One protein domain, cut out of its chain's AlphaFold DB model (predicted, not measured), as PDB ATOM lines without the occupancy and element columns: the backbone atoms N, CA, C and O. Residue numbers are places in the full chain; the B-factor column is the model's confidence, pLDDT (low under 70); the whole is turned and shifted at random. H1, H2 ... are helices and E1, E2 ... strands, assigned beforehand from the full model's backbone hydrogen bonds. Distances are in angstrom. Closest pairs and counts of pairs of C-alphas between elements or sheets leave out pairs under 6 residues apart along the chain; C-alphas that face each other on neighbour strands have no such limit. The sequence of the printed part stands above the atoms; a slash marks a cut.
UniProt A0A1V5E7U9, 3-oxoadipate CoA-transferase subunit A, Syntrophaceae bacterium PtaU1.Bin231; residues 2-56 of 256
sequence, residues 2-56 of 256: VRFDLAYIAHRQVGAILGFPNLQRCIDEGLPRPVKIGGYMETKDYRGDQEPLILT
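This is residues 2 to 56 of the 256 residues of the protein "3-oxoadipate CoA-transferase subunit A" of Syntrophaceae bacterium PtaU1.Bin231 (UniProt A0A1V5E7U9). Little of this part is regular structure: a short helix, H1, sits by E1 of a small sheet of two parallel strands, E1 and E2, and two long loops, residues 2 to 20 and 38 to 52, reach to opposite ends. The printed part has 55 residues, 15 of them in named elements, ordered H1, E1, E2; the class is mixed. It is compact, radius of gyration of the C-alphas 11.2 A, spanning 31 by 26 by 18 A.

Start at residue 2 and pass the unnamed stretch to C-alpha 21 at (0.990, 0.922, -10.005), where H1, residues 21 to 29, begins; it measures 11.3 A. Next come E1, residues 35 to 37, and E2, residues 53 to 55, which ends at C-alpha 55, (-1.046, 2.536, -26.392).

E1 and E2 are parallel at 12 degrees; look for N 36 and O 53, 2.9 A apart, within hydrogen-bond range. The closest C-alphas of H1 and E1, Ile 27 and Val 35, are 6.1 A apart. H1 and E2 are apart. In H1 every O i to N i+4 pair is within hydrogen-bond range.

The printed part has no cut. The E1 to E2 link is long. Confidence is under 70 at residues 2, 4 to 20 and 39.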
ATOM      1  N   VAL A   2       2.384  13.906 -30.861       63.25
ATOM      2  CA  VAL A   2       3.704  13.290 -30.634       63.25
ATOM      3  C   VAL A   2       3.490  11.800 -30.377       63.25
ATOM      4  O   VAL A   2       2.681  11.444 -29.522       63.25
ATOM      5  N   ARG A   3       4.172  10.939 -31.136       70.12
ATOM      6  CA  ARG A   3       4.099   9.477 -31.016       70.12
ATOM      7  C   ARG A   3       5.434   8.957 -30.495       70.12
ATOM      8  O   ARG A   3       6.473   9.283 -31.056       70.12
ATOM      9  N   PHE A   4       5.386   8.129 -29.458       67.00
ATOM     10  CA  PHE A   4       6.549   7.413 -28.945       67.00
ATOM     11  C   PHE A   4       6.403   5.930 -29.277       67.00
ATOM     12  O   PHE A   4       5.505   5.265 -28.764       67.00
ATOM     13  N   ASP A   5       7.278   5.414 -30.135       64.88
ATOM     14  CA  ASP A   5       7.371   3.981 -30.401       64.88
ATOM     15  C   ASP A   5       8.444   3.384 -29.481       64.88
ATOM     16  O   ASP A   5       9.644   3.469 -29.744       64.88
ATOM     17  N   LEU A   6       8.004   2.803 -28.365       59.12
ATOM     18  CA  LEU A   6       8.887   2.151 -27.401       59.12
ATOM     19  C   LEU A   6       9.084   0.685 -27.786       59.12
ATOM     20  O   LEU A   6       8.145  -0.110 -27.799       59.12
ATOM     21  N   ALA A   7      10.329   0.314 -28.060       53.12
ATOM     22  CA  ALA A   7      10.723  -1.076 -28.204       53.12
ATOM     23  C   ALA A   7      11.186  -1.617 -26.843       53.12
ATOM     24  O   ALA A   7      11.878  -0.918 -26.111       53.12
ATOM     25  N   TYR A   8      10.858  -2.874 -26.531       56.56
ATOM     26  CA  TYR A   8      11.403  -3.613 -25.376       56.56
ATOM     27  C   TYR A   8      10.903  -3.212 -23.973       56.56
ATOM     28  O   TYR A   8      11.550  -3.552 -22.987       56.56
ATOM     29  N   ILE A   9       9.722  -2.597 -23.844       55.81
ATOM     30  CA  ILE A   9       9.030  -2.491 -22.545       55.81
ATOM     31  C   ILE A   9       7.869  -3.480 -22.500       55.81
ATOM     32  O   ILE A   9       6.895  -3.342 -23.238       55.81
ATOM     33  N   ALA A  10       7.960  -4.469 -21.608       50.62
ATOM     34  CA  ALA A  10       6.847  -5.349 -21.282       50.62
ATOM     35  C   ALA A  10       5.842  -4.587 -20.404       50.62
ATOM     36  O   ALA A  10       5.959  -4.560 -19.186       50.62
ATOM     37  N   HIS A  11       4.858  -3.946 -21.028       50.72
ATOM     38  CA  HIS A  11       3.722  -3.339 -20.323       50.72
ATOM     39  C   HIS A  11       2.605  -4.357 -20.043       50.72
ATOM     40  O   HIS A  11       1.670  -4.062 -19.301       50.72
ATOM     41  N   ARG A  12       2.697  -5.565 -20.621       46.59
ATOM     42  CA  ARG A  12       1.671  -6.604 -20.522       46.59
ATOM     43  C   ARG A  12       2.287  -8.003 -20.585       46.59
ATOM     44  O   ARG A  12       2.834  -8.398 -21.611       46.59
ATOM     45  N   GLN A  13       2.145  -8.770 -19.507       40.00
ATOM     46  CA  GLN A  13       2.268 -10.229 -19.519       40.00
ATOM     47  C   GLN A  13       0.858 -10.786 -19.274       40.00
ATOM     48  O   GLN A  13       0.078 -10.195 -18.530       40.00
ATOM     49  N   VAL A  14       0.478 -11.836 -20.001       32.69
ATOM     50  CA  VAL A  14      -0.893 -12.374 -20.073       32.69
ATOM     51  C   VAL A  14      -1.528 -12.488 -18.673       32.69
ATOM     52  O   VAL A  14      -1.034 -13.243 -17.845       32.69
ATOM     53  N   GLY A  15      -2.616 -11.747 -18.413       39.22
ATOM     54  CA  GLY A  15      -3.476 -11.935 -17.232       39.22
ATOM     55  C   GLY A  15      -3.676 -10.731 -16.302       39.22
ATOM     56  O   GLY A  15      -4.738 -10.657 -15.696       39.22
ATOM     57  N   ALA A  16      -2.732  -9.784 -16.207       42.97
ATOM     58  CA  ALA A  16      -2.881  -8.515 -15.466       42.97
ATOM     59  C   ALA A  16      -1.644  -7.608 -15.643       42.97
ATOM     60  O   ALA A  16      -0.555  -8.090 -15.946       42.97
ATOM     61  N   ILE A  17      -1.784  -6.304 -15.374       52.25
ATOM     62  CA  ILE A  17      -0.658  -5.360 -15.205       52.25
ATOM     63  C   ILE A  17      -0.183  -5.436 -13.741       52.25
ATOM     64  O   ILE A  17      -0.198  -4.469 -12.982       52.25
ATOM     65  N   LEU A  18       0.178  -6.637 -13.287       49.38
ATOM     66  CA  LEU A  18       0.726  -6.826 -11.943       49.38
ATOM     67  C   LEU A  18       2.151  -6.256 -11.914       49.38
ATOM     68  O   LEU A  18       3.023  -6.735 -12.635       49.38
ATOM     69  N   GLY A  19       2.383  -5.230 -11.091       57.66
ATOM     70  CA  GLY A  19       3.720  -4.671 -10.842       57.66
ATOM     71  C   GLY A  19       3.978  -3.249 -11.354       57.66
ATOM     72  O   GLY A  19       5.047  -2.715 -11.072       57.66
ATOM     73  N   PHE A  20       3.015  -2.596 -12.022       69.94
ATOM     74  CA  PHE A  20       3.139  -1.191 -12.455       69.94
ATOM     75  C   PHE A  20       1.999  -0.304 -11.912       69.94
ATOM     76  O   PHE A  20       1.082   0.046 -12.658       69.94
ATOM     77  N   PRO A  21       2.049   0.120 -10.635       73.75
ATOM     78  CA  PRO A  21       0.990   0.922 -10.005       73.75
ATOM     79  C   PRO A  21       0.703   2.244 -10.717       73.75
ATOM     80  O   PRO A  21      -0.426   2.716 -10.713       73.75
ATOM     81  N   ASN A  22       1.718   2.833 -11.356       76.88
ATOM     82  CA  ASN A  22       1.555   4.016 -12.197       76.88
ATOM     83  C   ASN A  22       0.588   3.767 -13.359       76.88
ATOM     84  O   ASN A  22      -0.323   4.557 -13.574       76.88
ATOM     85  N   LEU A  23       0.768   2.662 -14.088       77.62
ATOM     86  CA  LEU A  23      -0.092   2.330 -15.222       77.62
ATOM     87  C   LEU A  23      -1.492   1.927 -14.751       77.62
ATOM     88  O   LEU A  23      -2.475   2.311 -15.379       77.62
ATOM     89  N   GLN A  24      -1.582   1.222 -13.619       79.75
ATOM     90  CA  GLN A  24      -2.863   0.895 -12.996       79.75
ATOM     91  C   GLN A  24      -3.648   2.163 -12.621       79.75
ATOM     92  O   GLN A  24      -4.809   2.276 -12.989       79.75
ATOM     93  N   ARG A  25      -3.007   3.172 -12.012       84.19
ATOM     94  CA  ARG A  25      -3.636   4.480 -11.746       84.19
ATOM     95  C   ARG A  25      -4.081   5.207 -13.009       84.19
ATOM     96  O   ARG A  25      -5.150   5.809 -13.014       84.19
ATOM     97  N   CYS A  26      -3.303   5.148 -14.092       86.75
ATOM     98  CA  CYS A  26      -3.751   5.719 -15.362       86.75
ATOM     99  C   CYS A  26      -5.060   5.065 -15.823       86.75
ATOM    100  O   CYS A  26      -5.952   5.757 -16.301       86.75
ATOM    101  N   ILE A  27      -5.193   3.746 -15.670       86.31
ATOM    102  CA  ILE A  27      -6.387   2.995 -16.079       86.31
ATOM    103  C   ILE A  27      -7.563   3.257 -15.132       86.31
ATOM    104  O   ILE A  27      -8.661   3.521 -15.603       86.31
ATOM    105  N   ASP A  28      -7.346   3.215 -13.821       86.62
ATOM    106  CA  ASP A  28      -8.434   3.292 -12.840       86.62
ATOM    107  C   ASP A  28      -8.897   4.730 -12.582       86.62
ATOM    108  O   ASP A  28     -10.084   4.979 -12.394       86.62
ATOM    109  N   GLU A  29      -7.963   5.683 -12.574       87.62
ATOM    110  CA  GLU A  29      -8.201   7.065 -12.135       87.62
ATOM    111  C   GLU A  29      -7.971   8.096 -13.250       87.62
ATOM    112  O   GLU A  29      -8.370   9.254 -13.128       87.62
ATOM    113  N   GLY A  30      -7.291   7.717 -14.338       87.88
ATOM    114  CA  GLY A  30      -6.859   8.661 -15.370       87.88
ATOM    115  C   GLY A  30      -5.734   9.585 -14.918       87.88
ATOM    116  O   GLY A  30      -5.594  10.684 -15.453       87.88
ATOM    117  N   LEU A  31      -4.939   9.163 -13.929       85.06
ATOM    118  CA  LEU A  31      -3.849   9.957 -13.361       85.06
ATOM    119  C   LEU A  31      -2.468   9.349 -13.669       85.06
ATOM    120  O   LEU A  31      -2.267   8.160 -13.441       85.06
ATOM    121  N   PRO A  32      -1.484  10.156 -14.117       80.25
ATOM    122  CA  PRO A  32      -1.584  11.594 -14.376       80.25
ATOM    123  C   PRO A  32      -2.320  11.935 -15.678       80.25
ATOM    124  O   PRO A  32      -2.507  13.121 -15.918       80.25
ATOM    125  N   ARG A  33      -2.683  10.934 -16.494       88.62
ATOM    126  CA  ARG A  33      -3.443  11.070 -17.742       88.62
ATOM    127  C   ARG A  33      -4.251   9.794 -18.028       88.62
ATOM    128  O   ARG A  33      -3.748   8.709 -17.716       88.62
ATOM    129  N   PRO A  34      -5.444   9.877 -18.648       90.75
ATOM    130  CA  PRO A  34      -6.166   8.701 -19.128       90.75
ATOM    131  C   PRO A  34      -5.377   7.926 -20.187       90.75
ATOM    132  O   PRO A  34      -4.499   8.463 -20.862       90.75
ATOM    133  N   VAL A  35      -5.699   6.648 -20.359       89.19
ATOM    134  CA  VAL A  35      -5.064   5.757 -21.335       89.19
ATOM    135  C   VAL A  35      -6.104   4.993 -22.141       89.19
ATOM    136  O   VAL A  35      -7.201   4.704 -21.664       89.19
ATOM    137  N   LYS A  36      -5.729   4.610 -23.360       87.31
ATOM    138  CA  LYS A  36      -6.443   3.628 -24.178       87.31
ATOM    139  C   LYS A  36      -5.443   2.624 -24.725       87.31
ATOM    140  O   LYS A  36      -4.614   2.968 -25.560       87.31
ATOM    141  N   ILE A  37      -5.523   1.389 -24.252       82.38
ATOM    142  CA  ILE A  37      -4.560   0.318 -24.501       82.38
ATOM    143  C   ILE A  37      -5.221  -0.756 -25.349       82.38
ATOM    144  O   ILE A  37      -6.181  -1.404 -24.923       82.38
ATOM    145  N   GLY A  38      -4.735  -0.908 -26.583       71.25
ATOM    146  CA  GLY A  38      -5.225  -1.920 -27.518       71.25
ATOM    147  C   GLY A  38      -6.740  -1.863 -27.749       71.25
ATOM    148  O   GLY A  38      -7.339  -2.863 -28.092       71.25
ATOM    149  N   GLY A  39      -7.409  -0.737 -27.494       66.38
ATOM    150  CA  GLY A  39      -8.861  -0.625 -27.663       66.38
ATOM    151  C   GLY A  39      -9.724  -1.560 -26.798       66.38
ATOM    152  O   GLY A  39     -10.904  -1.691 -27.105       66.38
ATOM    153  N   TYR A  40      -9.175  -2.190 -25.751       73.12
ATOM    154  CA  TYR A  40      -9.938  -3.048 -24.827       73.12
ATOM    155  C   TYR A  40      -9.771  -2.655 -23.351       73.12
ATOM    156  O   TYR A  40     -10.670  -2.896 -22.549       73.12
ATOM    157  N   MET A  41      -8.640  -2.043 -22.987       79.75
ATOM    158  CA  MET A  41      -8.423  -1.414 -21.683       79.75
ATOM    159  C   MET A  41      -8.407   0.093 -21.878       79.75
ATOM    160  O   MET A  41      -7.580   0.615 -22.620       79.75
ATOM    161  N   GLU A  42      -9.309   0.796 -21.217       87.00
ATOM    162  CA  GLU A  42      -9.371   2.250 -21.261       87.00
ATOM    163  C   GLU A  42      -9.771   2.796 -19.900       87.00
ATOM    164  O   GLU A  42     -10.482   2.128 -19.143       87.00
ATOM    165  N   THR A  43      -9.311   4.007 -19.605       88.19
ATOM    166  CA  THR A  43      -9.767   4.738 -18.428       88.19
ATOM    167  C   THR A  43     -11.250   5.035 -18.559       88.19
ATOM    168  O   THR A  43     -11.670   5.719 -19.495       88.19
ATOM    169  N   LYS A  44     -12.044   4.537 -17.612       85.62
ATOM    170  CA  LYS A  44     -13.481   4.818 -17.545       85.62
ATOM    171  C   LYS A  44     -13.729   6.032 -16.658       85.62
ATOM    172  O   LYS A  44     -12.998   6.266 -15.704       85.62
ATOM    173  N   ASP A  45     -14.753   6.810 -16.999       84.50
ATOM    174  CA  ASP A  45     -15.277   7.898 -16.162       84.50
ATOM    175  C   ASP A  45     -14.284   9.032 -15.811       84.50
ATOM    176  O   ASP A  45     -14.505   9.783 -14.855       84.50
ATOM    177  N   TYR A  46     -13.221   9.223 -16.604       86.50
ATOM    178  CA  TYR A  46     -12.303  10.357 -16.453       86.50
ATOM    179  C   TYR A  46     -13.003  11.684 -16.784       86.50
ATOM    180  O   TYR A  46     -13.560  11.850 -17.869       86.50
ATOM    181  N   ARG A  47     -12.964  12.644 -15.850       84.81
ATOM    182  CA  ARG A  47     -13.630  13.960 -15.967       84.81
ATOM    183  C   ARG A  47     -12.675  15.138 -16.199       84.81
ATOM    184  O   ARG A  47     -13.096  16.284 -16.071       84.81
ATOM    185  N   GLY A  48     -11.396  14.868 -16.464       85.88
ATOM    186  CA  GLY A  48     -10.415  15.907 -16.787       85.88
ATOM    187  C   GLY A  48     -10.433  16.306 -18.266       85.88
ATOM    188  O   GLY A  48     -11.201  15.772 -19.059       85.88
ATOM    189  N   ASP A  49      -9.565  17.248 -18.629       87.06
ATOM    190  CA  ASP A  49      -9.451  17.843 -19.970       87.06
ATOM    191  C   ASP A  49      -8.345  17.217 -20.839       87.06
ATOM    192  O   ASP A  49      -8.157  17.595 -21.994       87.06
ATOM    193  N   GLN A  50      -7.589  16.264 -20.292       88.06
ATOM    194  CA  GLN A  50      -6.478  15.648 -21.001       88.06
ATOM    195  C   GLN A  50      -6.927  14.540 -21.951       88.06
ATOM    196  O   GLN A  50      -7.635  13.609 -21.565       88.06
ATOM    197  N   GLU A  51      -6.394  14.577 -23.170       88.00
ATOM    198  CA  GLU A  51      -6.548  13.494 -24.139       88.00
ATOM    199  C   GLU A  51      -5.879  12.192 -23.656       88.00
ATOM    200  O   GLU A  51      -4.755  12.239 -23.135       88.00
ATOM    201  N   PRO A  52      -6.505  11.018 -23.872       88.31
ATOM    202  CA  PRO A  52      -5.914   9.737 -23.513       88.31
ATOM    203  C   PRO A  52      -4.603   9.446 -24.240       88.31
ATOM    204  O   PRO A  52      -4.469   9.633 -25.452       88.31
ATOM    205  N   LEU A  53      -3.638   8.891 -23.509       87.50
ATOM    206  CA  LEU A  53      -2.466   8.274 -24.110       87.50
ATOM    207  C   LEU A  53      -2.888   6.976 -24.810       87.50
ATOM    208  O   LEU A  53      -3.350   6.025 -24.175       87.50
ATOM    209  N   ILE A  54      -2.710   6.937 -26.127       86.25
ATOM    210  CA  ILE A  54      -3.029   5.766 -26.941       86.25
ATOM    211  C   ILE A  54      -1.831   4.817 -26.954       86.25
ATOM    212  O   ILE A  54      -0.760   5.157 -27.456       86.25
ATOM    213  N   LEU A  55      -2.025   3.615 -26.422       84.00
ATOM    214  CA  LEU A  55      -1.046   2.536 -26.392       84.00
ATOM    215  C   LEU A  55      -1.494   1.431 -27.351       84.00
ATOM    216  O   LEU A  55      -2.628   0.950 -27.296       84.00
ATOM    217  N   THR A  56      -0.596   1.035 -28.247       85.44
ATOM    218  CA  THR A  56      -0.851  -0.009 -29.245       85.44
ATOM    219  C   THR A  56       0.079  -1.180 -28.985       85.44
ATOM    220  O   THR A  56       1.294  -0.997 -28.960       85.44
TER     221      THR A  56